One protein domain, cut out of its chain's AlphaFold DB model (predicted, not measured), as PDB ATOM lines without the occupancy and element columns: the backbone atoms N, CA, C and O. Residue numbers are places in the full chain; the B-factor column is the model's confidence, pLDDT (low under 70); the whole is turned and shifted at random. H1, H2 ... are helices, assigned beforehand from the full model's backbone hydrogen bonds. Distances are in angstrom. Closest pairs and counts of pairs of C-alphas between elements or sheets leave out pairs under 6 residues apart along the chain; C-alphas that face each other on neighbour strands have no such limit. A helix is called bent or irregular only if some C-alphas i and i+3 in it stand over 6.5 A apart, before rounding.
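Overview. This is residues 3 to 88 of the 91 residues of the protein "2-amino-3-carboxymuconate-6-semialdehyde decarboxylase" of Necator americanus (UniProt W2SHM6). Look first for H3, the long helix that runs along one side of the model: H1 and H5 pack on it aslant as the inner part, H6 sits by its first residues, and the tiny H4 makes a corner at its other end. On the side away from H3 you will find the short H2 and the unnamed residues 21 to 29 in an arch, tied by a short parallel pairing of residues 27 to 28 with 69 to 70. The printed part has 86 residues with six named helices, H1 to H6 in order along the chain, and no named strand; the class is all helix. It is compact, with a radius of gyration of the C-alphas of 12.4 A, and spans 37 by 29 by 20 A.

Along the chain. Find C-alpha 3 at (100.310, 232.423, 272.816); from there H1 takes residues 3 to 14, 16.1 A long. H2 follows at residues 17 to 20. H3, residues 35 to 48, begins at C-alpha 35 (106.976, 230.400, 268.963) and runs 19.0 A; it is irregular, with C-alphas 37 and 40 standing 7.4 A apart. H4 is residues 50 to 53. H5, residues 61 to 67, is 10.2 A long and only just irregular, with C-alphas 63 and 66 standing 6.7 A apart. H6, residues 77 to 86, runs 14.1 A to C-alpha 86 at (115.326, 229.691, 266.098).

Arrangement. Start at the hub, H3, which touches four helices. It touches H1 at a steep tilt of 40 degrees, the same way; their closest C-alphas, of Ala 6 and Tyr 35, are 4.5 A apart. It touches H5 at a steep tilt of 43 degrees, opposite ways, closest at the C-alphas of Ser 43 and Pro 61, 5.8 A. With residues 36 to 39 alone it touches H6, the same way at a shallow tilt of 33 degrees, only just short of steep; look at the C-alphas of Pro 36 and Leu 83, the closest, 5.6 A apart. With residues 45 to 46 alone, H3 and H4 only just touch, and only at the corner: 3 pairs of C-alphas lie within 8 A, the closest being Tyr 46 and Cys 53, 4.8 A. H1, with residues 10 to 14 alone, touches H5 about perpendicular at 81 degrees, closest at the C-alphas of Leu 13 and Pro 61, 5.2 A. H2 touches no helix; it is close to H1 but not clearly touching, with the C-alphas of Val 12 and Leu 18, the closest, 6.9 A apart. H1 and H6 are apart. In H1 and H6 every O i to N i+4 pair is within hydrogen-bond range, in H3 8 of 10 and in H5 1 of 3, beside 2 of 4 O i to N i+3 pairs in H5; H2 and H4 are too short for an O i to N i+4 pair.

Size, cuts and confidence. The two C-alphas farthest apart, of Asp 51 and Pro 77, stand 37.4 A from each other. The printed part has no cut. The link from H2 to H3, residues 21 to 34, is long. The mean pLDDT of the printed part is 95.5, and no printed residue is under 70.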
ATOM      1  N   SER A   3     101.006 233.481 273.558       97.88
ATOM      2  CA  SER A   3     100.310 232.423 272.816       97.88
ATOM      3  C   SER A   3      99.748 232.913 271.484       97.88
ATOM      4  O   SER A   3      99.879 232.237 270.468       97.88
ATOM      5  N   GLU A   4      99.167 234.106 271.473       98.50
ATOM      6  CA  GLU A   4      98.481 234.694 270.329       98.50
ATOM      7  C   GLU A   4      99.486 235.080 269.245       98.50
ATOM      8  O   GLU A   4      99.257 234.805 268.068       98.50
ATOM      9  N   THR A   5     100.645 235.623 269.637       98.44
ATOM     10  CA  THR A   5     101.745 235.870 268.696       98.44
ATOM     11  C   THR A   5     102.250 234.562 268.085       98.44
ATOM     12  O   THR A   5     102.441 234.485 266.873       98.44
ATOM     13  N   ALA A   6     102.422 233.511 268.893       98.31
ATOM     14  CA  ALA A   6     102.874 232.216 268.390       98.31
ATOM     15  C   ALA A   6     101.853 231.580 267.432       98.31
ATOM     16  O   ALA A   6     102.234 231.046 266.391       98.31
ATOM     17  N   GLN A   7     100.560 231.684 267.747       98.00
ATOM     18  CA  GLN A   7      99.483 231.235 266.866       98.00
ATOM     19  C   GLN A   7      99.484 232.011 265.545       98.00
ATOM     20  O   GLN A   7      99.400 231.391 264.488       98.00
ATOM     21  N   ALA A   8      99.646 233.338 265.586       98.38
ATOM     22  CA  ALA A   8      99.732 234.162 264.382       98.38
ATOM     23  C   ALA A   8     100.932 233.774 263.498       98.38
ATOM     24  O   ALA A   8     100.782 233.658 262.281       98.38
ATOM     25  N   ILE A   9     102.097 233.499 264.099       97.81
ATOM     26  CA  ILE A   9     103.262 232.973 263.372       97.81
ATOM     27  C   ILE A   9     102.917 231.635 262.708       97.81
ATOM     28  O   ILE A   9     103.165 231.471 261.515       97.81
ATOM     29  N   CYS A  10     102.307 230.696 263.437       96.62
ATOM     30  CA  CYS A  10     101.893 229.412 262.868       96.62
ATOM     31  C   CYS A  10     100.929 229.594 261.687       96.62
ATOM     32  O   CYS A  10     101.134 228.965 260.653       96.62
ATOM     33  N   SER A  11      99.939 230.486 261.791       96.00
ATOM     34  CA  SER A  11      99.025 230.796 260.684       96.00
ATOM     35  C   SER A  11      99.752 231.366 259.461       96.00
ATOM     36  O   SER A  11      99.421 231.000 258.337       96.00
ATOM     37  N   VAL A  12     100.769 232.212 259.648       96.12
ATOM     38  CA  VAL A  12     101.567 232.756 258.534       96.12
ATOM     39  C   VAL A  12     102.444 231.682 257.880       96.12
ATOM     40  O   VAL A  12     102.477 231.591 256.651       96.12
ATOM     41  N   LEU A  13     103.131 230.856 258.675       94.88
ATOM     42  CA  LEU A  13     104.051 229.831 258.160       94.88
ATOM     43  C   LEU A  13     103.316 228.631 257.544       94.88
ATOM     44  O   LEU A  13     103.774 228.072 256.552       94.88
ATOM     45  N   MET A  14     102.187 228.228 258.128       93.88
ATOM     46  CA  MET A  14     101.399 227.070 257.685       93.88
ATOM     47  C   MET A  14     100.240 227.449 256.751       93.88
ATOM     48  O   MET A  14      99.600 226.566 256.199       93.88
ATOM     49  N   GLY A  15      99.974 228.740 256.542       93.38
ATOM     50  CA  GLY A  15      98.940 229.233 255.623       93.38
ATOM     51  C   GLY A  15      99.466 229.668 254.253       93.38
ATOM     52  O   GLY A  15      98.797 230.430 253.562       93.38
ATOM     53  N   ASN A  16     100.690 229.275 253.877       90.38
ATOM     54  CA  ASN A  16     101.344 229.631 252.606       90.38
ATOM     55  C   ASN A  16     101.562 231.136 252.350       90.38
ATOM     56  O   ASN A  16     101.954 231.525 251.249       90.38
ATOM     57  N   ILE A  17     101.315 232.000 253.340       94.25
ATOM     58  CA  ILE A  17     101.264 233.459 253.158       94.25
ATOM     59  C   ILE A  17     102.585 234.001 252.607       94.25
ATOM     60  O   ILE A  17     102.586 234.811 251.682       94.25
ATOM     61  N   LEU A  18     103.715 233.526 253.136       94.25
ATOM     62  CA  LEU A  18     105.041 233.978 252.705       94.25
ATOM     63  C   LEU A  18     105.378 233.552 251.268       94.25
ATOM     64  O   LEU A  18     106.104 234.264 250.581       94.25
ATOM     65  N   LEU A  19     104.822 232.432 250.796       92.56
ATOM     66  CA  LEU A  19     104.990 231.982 249.413       92.56
ATOM     67  C   LEU A  19     104.057 232.729 248.453       92.56
ATOM     68  O   LEU A  19     104.469 233.068 247.345       92.56
ATOM     69  N   MET A  20     102.829 233.044 248.880       93.88
ATOM     70  CA  MET A  20     101.891 233.847 248.085       93.88
ATOM     71  C   MET A  20     102.335 235.308 247.949       93.88
ATOM     72  O   MET A  20     102.127 235.931 246.906       93.88
ATOM     73  N   PHE A  21     102.975 235.861 248.984       95.81
ATOM     74  CA  PHE A  21     103.392 237.260 249.033       95.81
ATOM     75  C   PHE A  21     104.893 237.384 249.347       95.81
ATOM     76  O   PHE A  21     105.260 237.889 250.408       95.81
ATOM     77  N   PRO A  22     105.797 237.020 248.414       93.69
ATOM     78  CA  PRO A  22     107.238 236.888 248.684       93.69
ATOM     79  C   PRO A  22     107.961 238.202 249.026       93.69
ATOM     80  O   PRO A  22     109.125 238.197 249.420       93.69
ATOM     81  N   ARG A  23     107.301 239.354 248.852       96.19
ATOM     82  CA  ARG A  23     107.836 240.671 249.241       96.19
ATOM     83  C   ARG A  23     107.298 241.177 250.580       96.19
ATOM     84  O   ARG A  23     107.805 242.180 251.079       96.19
ATOM     85  N   LEU A  24     106.274 240.528 251.139       96.69
ATOM     86  CA  LEU A  24     105.686 240.910 252.417       96.69
ATOM     87  C   LEU A  24     106.623 240.503 253.556       96.69
ATOM     88  O   LEU A  24     107.186 239.411 253.554       96.69
ATOM     89  N   ARG A  25     106.793 241.395 254.532       96.31
ATOM     90  CA  ARG A  25     107.648 241.175 255.701       96.31
ATOM     91  C   ARG A  25     106.814 241.310 256.963       96.31
ATOM     92  O   ARG A  25     106.151 242.327 257.144       96.31
ATOM     93  N   PHE A  26     106.873 240.302 257.826       98.00
ATOM     94  CA  PHE A  26     106.205 240.310 259.125       98.00
ATOM     95  C   PHE A  26     107.225 240.508 260.237       98.00
ATOM     96  O   PHE A  26     108.236 239.811 260.261       98.00
ATOM     97  N   CYS A  27     106.931 241.415 261.166       98.00
ATOM     98  CA  CYS A  27     107.634 241.519 262.436       98.00
ATOM     99  C   CYS A  27     106.655 241.203 263.567       98.00
ATOM    100  O   CYS A  27     105.582 241.806 263.639       98.00
ATOM    101  N   PHE A  28     107.011 240.250 264.423       98.31
ATOM    102  CA  PHE A  28     106.180 239.814 265.538       98.31
ATOM    103  C   PHE A  28     106.737 240.325 266.867       98.31
ATOM    104  O   PHE A  28     107.930 240.209 267.148       98.31
ATOM    105  N   ALA A  29     105.851 240.874 267.695       98.12
ATOM    106  CA  ALA A  29     106.219 241.444 268.983       98.12
ATOM    107  C   ALA A  29     106.669 240.378 270.001       98.12
ATOM    108  O   ALA A  29     106.252 239.216 269.935       98.12
ATOM    109  N   HIS A  30     107.452 240.811 270.987       97.94
ATOM    110  CA  HIS A  30     107.876 240.048 272.165       97.94
ATOM    111  C   HIS A  30     108.630 238.756 271.819       97.94
ATOM    112  O   HIS A  30     108.263 237.675 272.286       97.94
ATOM    113  N   GLY A  31     109.627 238.841 270.932       97.94
ATOM    114  CA  GLY A  31     110.419 237.680 270.499       97.94
ATOM    115  C   GLY A  31     109.615 236.581 269.797       97.94
ATOM    116  O   GLY A  31     109.974 235.406 269.866       97.94
ATOM    117  N   GLY A  32     108.483 236.927 269.173       98.00
ATOM    118  CA  GLY A  32     107.571 235.942 268.586       98.00
ATOM    119  C   GLY A  32     106.745 235.168 269.623       98.00
ATOM    120  O   GLY A  32     106.189 234.108 269.319       98.00
ATOM    121  N   GLY A  33     106.651 235.683 270.853       98.25
ATOM    122  CA  GLY A  33     105.908 235.068 271.945       98.25
ATOM    123  C   GLY A  33     106.439 233.675 272.284       98.25
ATOM    124  O   GLY A  33     107.626 233.484 272.525       98.25
ATOM    125  N   ALA A  34     105.556 232.678 272.296       98.25
ATOM    126  CA  ALA A  34     105.933 231.294 272.584       98.25
ATOM    127  C   ALA A  34     106.484 230.523 271.365       98.25
ATOM    128  O   ALA A  34     106.818 229.346 271.499       98.25
ATOM    129  N   TYR A  35     106.578 231.128 270.172       98.50
ATOM    130  CA  TYR A  35     106.976 230.400 268.963       98.50
ATOM    131  C   TYR A  35     108.366 229.743 269.058       98.50
ATOM    132  O   TYR A  35     108.456 228.556 268.726       98.50
ATOM    133  N   PRO A  36     109.434 230.420 269.542       97.81
ATOM    134  CA  PRO A  36     110.773 229.831 269.549       97.81
ATOM    135  C   PRO A  36     110.834 228.467 270.251       97.81
ATOM    136  O   PRO A  36     111.379 227.506 269.706       97.81
ATOM    137  N   ILE A  37     110.177 228.353 271.411       97.88
ATOM    138  CA  ILE A  37     110.142 227.121 272.208       97.88
ATOM    139  C   ILE A  37     109.281 226.014 271.575       97.88
ATOM    140  O   ILE A  37     109.595 224.834 271.734       97.88
ATOM    141  N   ILE A  38     108.235 226.352 270.810       97.81
ATOM    142  CA  ILE A  38     107.365 225.353 270.157       97.81
ATOM    143  C   ILE A  38     107.717 225.069 268.690       97.81
ATOM    144  O   ILE A  38     107.127 224.158 268.107       97.81
ATOM    145  N   SER A  39     108.672 225.782 268.085       97.81
ATOM    146  CA  SER A  39     109.026 225.673 266.654       97.81
ATOM    147  C   SER A  39     109.285 224.228 266.202       97.81
ATOM    148  O   SER A  39     108.809 223.783 265.155       97.81
ATOM    149  N   GLY A  40     109.976 223.442 267.037       97.06
ATOM    150  CA  GLY A  40     110.224 222.021 266.796       97.06
ATOM    151  C   GLY A  40     108.946 221.180 266.772       97.06
ATOM    152  O   GLY A  40     108.815 220.305 265.917       97.06
ATOM    153  N   ARG A  41     107.976 221.472 267.651       97.25
ATOM    154  CA  ARG A  41     106.671 220.789 267.670       97.25
ATOM    155  C   ARG A  41     105.858 221.107 266.420       97.25
ATOM    156  O   ARG A  41     105.271 220.196 265.849       97.25
ATOM    157  N   VAL A  42     105.870 222.364 265.976       96.31
ATOM    158  CA  VAL A  42     105.187 222.802 264.746       96.31
ATOM    159  C   VAL A  42     105.766 222.080 263.524       96.31
ATOM    160  O   VAL A  42     105.027 221.457 262.762       96.31
ATOM    161  N   SER A  43     107.097 222.074 263.378       96.00
ATOM    162  CA  SER A  43     107.776 221.372 262.277       96.00
ATOM    163  C   SER A  43     107.549 219.857 262.312       96.00
ATOM    164  O   SER A  43     107.392 219.232 261.263       96.00
ATOM    165  N   HIS A  44     107.509 219.253 263.505       96.56
ATOM    166  CA  HIS A  44     107.187 217.837 263.658       96.56
ATOM    167  C   HIS A  44     105.748 217.545 263.219       96.56
ATOM    168  O   HIS A  44     105.551 216.661 262.391       96.56
ATOM    169  N   GLY A  45     104.769 218.328 263.691       95.31
ATOM    170  CA  GLY A  45     103.358 218.204 263.305       95.31
ATOM    171  C   GLY A  45     103.152 218.272 261.793       95.31
ATOM    172  O   GLY A  45     102.500 217.393 261.239       95.31
ATOM    173  N   TYR A  46     103.803 219.222 261.111       94.88
ATOM    174  CA  TYR A  46     103.818 219.291 259.644       94.88
ATOM    175  C   TYR A  46     104.257 217.969 258.991       94.88
ATOM    176  O   TYR A  46     103.625 217.500 258.052       94.88
ATOM    177  N   LYS A  47     105.323 217.337 259.505       94.50
ATOM    178  CA  LYS A  47     105.872 216.093 258.936       94.50
ATOM    179  C   LYS A  47     104.996 214.871 259.202       94.50
ATOM    180  O   LYS A  47     104.927 213.993 258.351       94.50
ATOM    181  N   VAL A  48     104.399 214.780 260.391       96.38
ATOM    182  CA  VAL A  48     103.702 213.557 260.833       96.38
ATOM    183  C   VAL A  48     102.187 213.615 260.679       96.38
ATOM    184  O   VAL A  48     101.541 212.574 260.749       96.38
ATOM    185  N   ARG A  49     101.612 214.804 260.476       94.06
ATOM    186  CA  ARG A  49     100.174 215.023 260.267       94.06
ATOM    187  C   ARG A  49      99.924 215.850 259.008       94.06
ATOM    188  O   ARG A  49      99.384 216.952 259.107       94.06
ATOM    189  N   PRO A  50     100.308 215.361 257.816       91.44
ATOM    190  CA  PRO A  50     100.037 216.080 256.574       91.44
ATOM    191  C   PRO A  50      98.534 216.287 256.333       91.44
ATOM    192  O   PRO A  50      98.142 217.265 255.711       91.44
ATOM    193  N   ASP A  51      97.700 215.420 256.908       92.81
ATOM    194  CA  ASP A  51      96.240 215.487 256.893       92.81
ATOM    195  C   ASP A  51      95.646 216.669 257.683       92.81
ATOM    196  O   ASP A  51      94.506 217.043 257.429       92.81
ATOM    197  N   LEU A  52      96.396 217.262 258.625       89.19
ATOM    198  CA  LEU A  52      95.932 218.394 259.448       89.19
ATOM    199  C   LEU A  52      96.842 219.627 259.399       89.19
ATOM    200  O   LEU A  52      96.379 220.744 259.603       89.19
ATOM    201  N   CYS A  53      98.148 219.431 259.236       88.44
ATOM    202  CA  CYS A  53      99.167 220.464 259.421       88.44
ATOM    203  C   CYS A  53      99.859 220.873 258.112       88.44
ATOM    204  O   CYS A  53     100.486 221.927 258.071       88.44
ATOM    205  N   ALA A  54      99.774 220.062 257.057       87.06
ATOM    206  CA  ALA A  54     100.343 220.373 255.743       87.06
ATOM    207  C   ALA A  54      99.251 220.494 254.665       87.06
ATOM    208  O   ALA A  54      99.501 220.220 253.497       87.06
ATOM    209  N   THR A  55      98.034 220.881 255.061       88.69
ATOM    210  CA  THR A  55      96.878 220.998 254.157       88.69
ATOM    211  C   THR A  55      97.060 222.132 253.156       88.69
ATOM    212  O   THR A  55      96.872 221.942 251.960       88.69
ATOM    213  N   ASP A  56      97.490 223.293 253.652       85.50
ATOM    214  CA  ASP A  56      97.636 224.528 252.874       85.50
ATOM    215  C   ASP A  56      99.103 224.939 252.697       85.50
ATOM    216  O   ASP A  56      99.409 225.964 252.098       85.50
ATOM    217  N   CYS A  57     100.036 224.149 253.224       82.00
ATOM    218  CA  CYS A  57     101.451 224.477 253.308       82.00
ATOM    219  C   CYS A  57     102.281 223.424 252.572       82.00
ATOM    220  O   CYS A  57     102.235 222.246 252.910       82.00
ATOM    221  N   SER A  58     103.054 223.855 251.570       83.31
ATOM    222  CA  SER A  58     103.920 222.979 250.765       83.31
ATOM    223  C   SER A  58     105.372 222.925 251.250       83.31
ATOM    224  O   SER A  58     106.162 222.128 250.747       83.31
ATOM    225  N   THR A  59     105.748 223.793 252.192       91.19
ATOM    226  CA  THR A  59     107.135 224.002 252.632       91.19
ATOM    227  C   THR A  59     107.210 223.926 254.145       91.19
ATOM    228  O   THR A  59     106.414 224.556 254.830       91.19
ATOM    229  N   ASN A  60     108.182 223.203 254.706       92.50
ATOM    230  CA  ASN A  60     108.243 223.039 256.156       92.50
ATOM    231  C   ASN A  60     108.303 224.413 256.869       92.50
ATOM    232  O   ASN A  60     109.166 225.224 256.526       92.50
ATOM    233  N   PRO A  61     107.487 224.672 257.911       93.25
ATOM    234  CA  PRO A  61     107.521 225.939 258.649       93.25
ATOM    235  C   PRO A  61     108.917 226.334 259.151       93.25
ATOM    236  O   PRO A  61     109.236 227.518 259.224       93.25
ATOM    237  N   ARG A  62     109.776 225.349 259.450       93.38
ATOM    238  CA  ARG A  62     111.172 225.568 259.860       93.38
ATOM    239  C   ARG A  62     112.042 226.174 258.751       93.38
ATOM    240  O   ARG A  62     113.002 226.862 259.065       93.38
ATOM    241  N   GLU A  63     111.730 225.947 257.480       92.69
ATOM    242  CA  GLU A  63     112.438 226.577 256.354       92.69
ATOM    243  C   GLU A  63     112.001 228.038 256.172       92.69
ATOM    244  O   GLU A  63     112.793 228.900 255.793       92.69
ATOM    245  N   LEU A  64     110.742 228.333 256.505       93.88
ATOM    246  CA  LEU A  64     110.145 229.661 256.374       93.88
ATOM    247  C   LEU A  64     110.387 230.568 257.594       93.88
ATOM    248  O   LEU A  64     110.336 231.789 257.460       93.88
ATOM    249  N   GLN A  65     110.698 230.015 258.771       94.19
ATOM    250  CA  GLN A  65     110.897 230.798 260.003       94.19
ATOM    251  C   GLN A  65     112.051 231.818 259.913       94.19
ATOM    252  O   GLN A  65     112.092 232.773 260.678       94.19
ATOM    253  N   HIS A  66     112.977 231.653 258.961       92.88
ATOM    254  CA  HIS A  66     114.069 232.601 258.700       92.88
ATOM    255  C   HIS A  66     113.661 233.771 257.787       92.88
ATOM    256  O   HIS A  66     114.513 234.570 257.388       92.88
ATOM    257  N   GLN A  67     112.383 233.853 257.412       94.44
ATOM    258  CA  GLN A  67     111.806 234.919 256.587       94.44
ATOM    259  C   GLN A  67     110.897 235.863 257.384       94.44
ATOM    260  O   GLN A  67     110.359 236.810 256.817       94.44
ATOM    261  N   ILE A  68     110.722 235.617 258.684       97.00
ATOM    262  CA  ILE A  68     110.018 236.520 259.598       97.00
ATOM    263  C   ILE A  68     111.026 237.284 260.457       97.00
ATOM    264  O   ILE A  68     112.179 236.871 260.584       97.00
ATOM    265  N   TRP A  69     110.568 238.387 261.037       98.25
ATOM    266  CA  TRP A  69     111.308 239.193 261.997       98.25
ATOM    267  C   TRP A  69     110.631 239.158 263.364       98.25
ATOM    268  O   TRP A  69     109.419 238.928 263.471       98.25
ATOM    269  N   THR A  70     111.403 239.432 264.406       98.06
ATOM    270  CA  THR A  70     110.888 239.629 265.767       98.06
ATOM    271  C   THR A  70     111.610 240.782 266.448       98.06
ATOM    272  O   THR A  70     112.771 241.044 266.146       98.06
ATOM    273  N   ASP A  71     110.973 241.437 267.417       97.94
ATOM    274  CA  ASP A  71     111.742 242.235 268.379       97.94
ATOM    275  C   ASP A  71     112.538 241.334 269.350       97.94
ATOM    276  O   ASP A  71     112.364 240.114 269.383       97.94
ATOM    277  N   SER A  72     113.415 241.932 270.157       97.62
ATOM    278  CA  SER A  72     114.214 241.234 271.174       97.62
ATOM    279  C   SER A  72     113.670 241.393 272.603       97.62
ATOM    280  O   SER A  72     114.399 241.162 273.573       97.62
ATOM    281  N   LEU A  73     112.400 241.785 272.770       97.75
ATOM    282  CA  LEU A  73     111.798 242.074 274.076       97.75
ATOM    283  C   LEU A  73     111.370 240.778 274.790       97.75
ATOM    284  O   LEU A  73     110.184 240.472 274.906       97.75
ATOM    285  N   VAL A  74     112.359 240.002 275.248       97.94
ATOM    286  CA  VAL A  74     112.168 238.673 275.868       97.94
ATOM    287  C   VAL A  74     112.566 238.601 277.345       97.94
ATOM    288  O   VAL A  74     112.330 237.584 277.986       97.94
ATOM    289  N   HIS A  75     113.147 239.673 277.892       97.88
ATOM    290  CA  HIS A  75     113.490 239.849 279.316       97.88
ATOM    291  C   HIS A  75     114.419 238.796 279.957       97.88
ATOM    292  O   HIS A  75     114.653 238.864 281.160       97.88
ATOM    293  N   ASP A  76     114.991 237.873 279.184       98.44
ATOM    294  CA  ASP A  76     115.884 236.829 279.686       98.44
ATOM    295  C   ASP A  76     116.961 236.453 278.640       98.44
ATOM    296  O   ASP A  76     116.638 236.278 277.458       98.44
ATOM    297  N   PRO A  77     118.247 236.316 279.026       98.44
ATOM    298  CA  PRO A  77     119.315 235.950 278.095       98.44
ATOM    299  C   PRO A  77     119.153 234.561 277.466       98.44
ATOM    300  O   PRO A  77     119.490 234.385 276.295       98.44
ATOM    301  N   VAL A  78     118.635 233.571 278.202       98.56
ATOM    302  CA  VAL A  78     118.408 232.213 277.678       98.56
ATOM    303  C   VAL A  78     117.289 232.240 276.640       98.56
ATOM    304  O   VAL A  78     117.431 231.645 275.568       98.56
ATOM    305  N   ALA A  79     116.218 232.990 276.906       98.31
ATOM    306  CA  ALA A  79     115.152 233.226 275.938       98.31
ATOM    307  C   ALA A  79     115.679 233.923 274.671       98.31
ATOM    308  O   ALA A  79     115.341 233.507 273.562       98.31
ATOM    309  N   LEU A  80     116.562 234.920 274.811       98.50
ATOM    310  CA  LEU A  80     117.184 235.591 273.665       98.50
ATOM    311  C   LEU A  80     118.081 234.640 272.863       98.50
ATOM    312  O   LEU A  80     118.036 234.641 271.634       98.50
ATOM    313  N   HIS A  81     118.858 233.786 273.533       98.50
ATOM    314  CA  HIS A  81     119.654 232.757 272.862       98.50
ATOM    315  C   HIS A  81     118.780 231.764 272.089       98.50
ATOM    316  O   HIS A  81     119.095 231.437 270.943       98.50
ATOM    317  N   LEU A  82     117.667 231.315 272.675       98.44
ATOM    318  CA  LEU A  82     116.707 230.452 271.989       98.44
ATOM    319  C   LEU A  82     116.087 231.151 270.772       98.44
ATOM    320  O   LEU A  82     115.975 230.537 269.708       98.44
ATOM    321  N   LEU A  83     115.721 232.429 270.912       98.00
ATOM    322  CA  LEU A  83     115.186 233.244 269.824       98.00
ATOM    323  C   LEU A  83     116.177 233.332 268.659       98.00
ATOM    324  O   LEU A  83     115.829 232.986 267.531       98.00
ATOM    325  N   VAL A  84     117.427 233.709 268.941       97.62
ATOM    326  CA  VAL A  84     118.495 233.820 267.935       97.62
ATOM    327  C   VAL A  84     118.764 232.479 267.252       97.62
ATOM    328  O   VAL A  84     118.945 232.449 266.036       97.62
ATOM    329  N   ASN A  85     118.744 231.370 267.997       97.12
ATOM    330  CA  ASN A  85     118.929 230.026 267.440       97.12
ATOM    331  C   ASN A  85     117.738 229.549 266.594       97.12
ATOM    332  O   ASN A  85     117.907 228.669 265.751       97.12
ATOM    333  N   THR A  86     116.541 230.102 266.814       97.00
ATOM    334  CA  THR A  86     115.326 229.691 266.098       97.00
ATOM    335  C   THR A  86     115.054 230.567 264.876       97.00
ATOM    336  O   THR A  86     114.938 230.049 263.769       97.00
ATOM    337  N   VAL A  87     114.961 231.887 265.058       96.19
ATOM    338  CA  VAL A  87     114.585 232.844 263.999       96.19
ATOM    339  C   VAL A  87     115.821 233.314 263.223       96.19
ATOM    340  O   VAL A  87     115.810 233.360 261.990       96.19
ATOM    341  N   GLY A  88     116.932 233.550 263.924       94.88
ATOM    342  CA  GLY A  88     118.219 233.949 263.351       94.88
ATOM    343  C   GLY A  88     118.720 235.287 263.895       94.88
ATOM    344  O   GLY A  88     117.947 236.155 264.267       94.88
TER     345      GLY A  88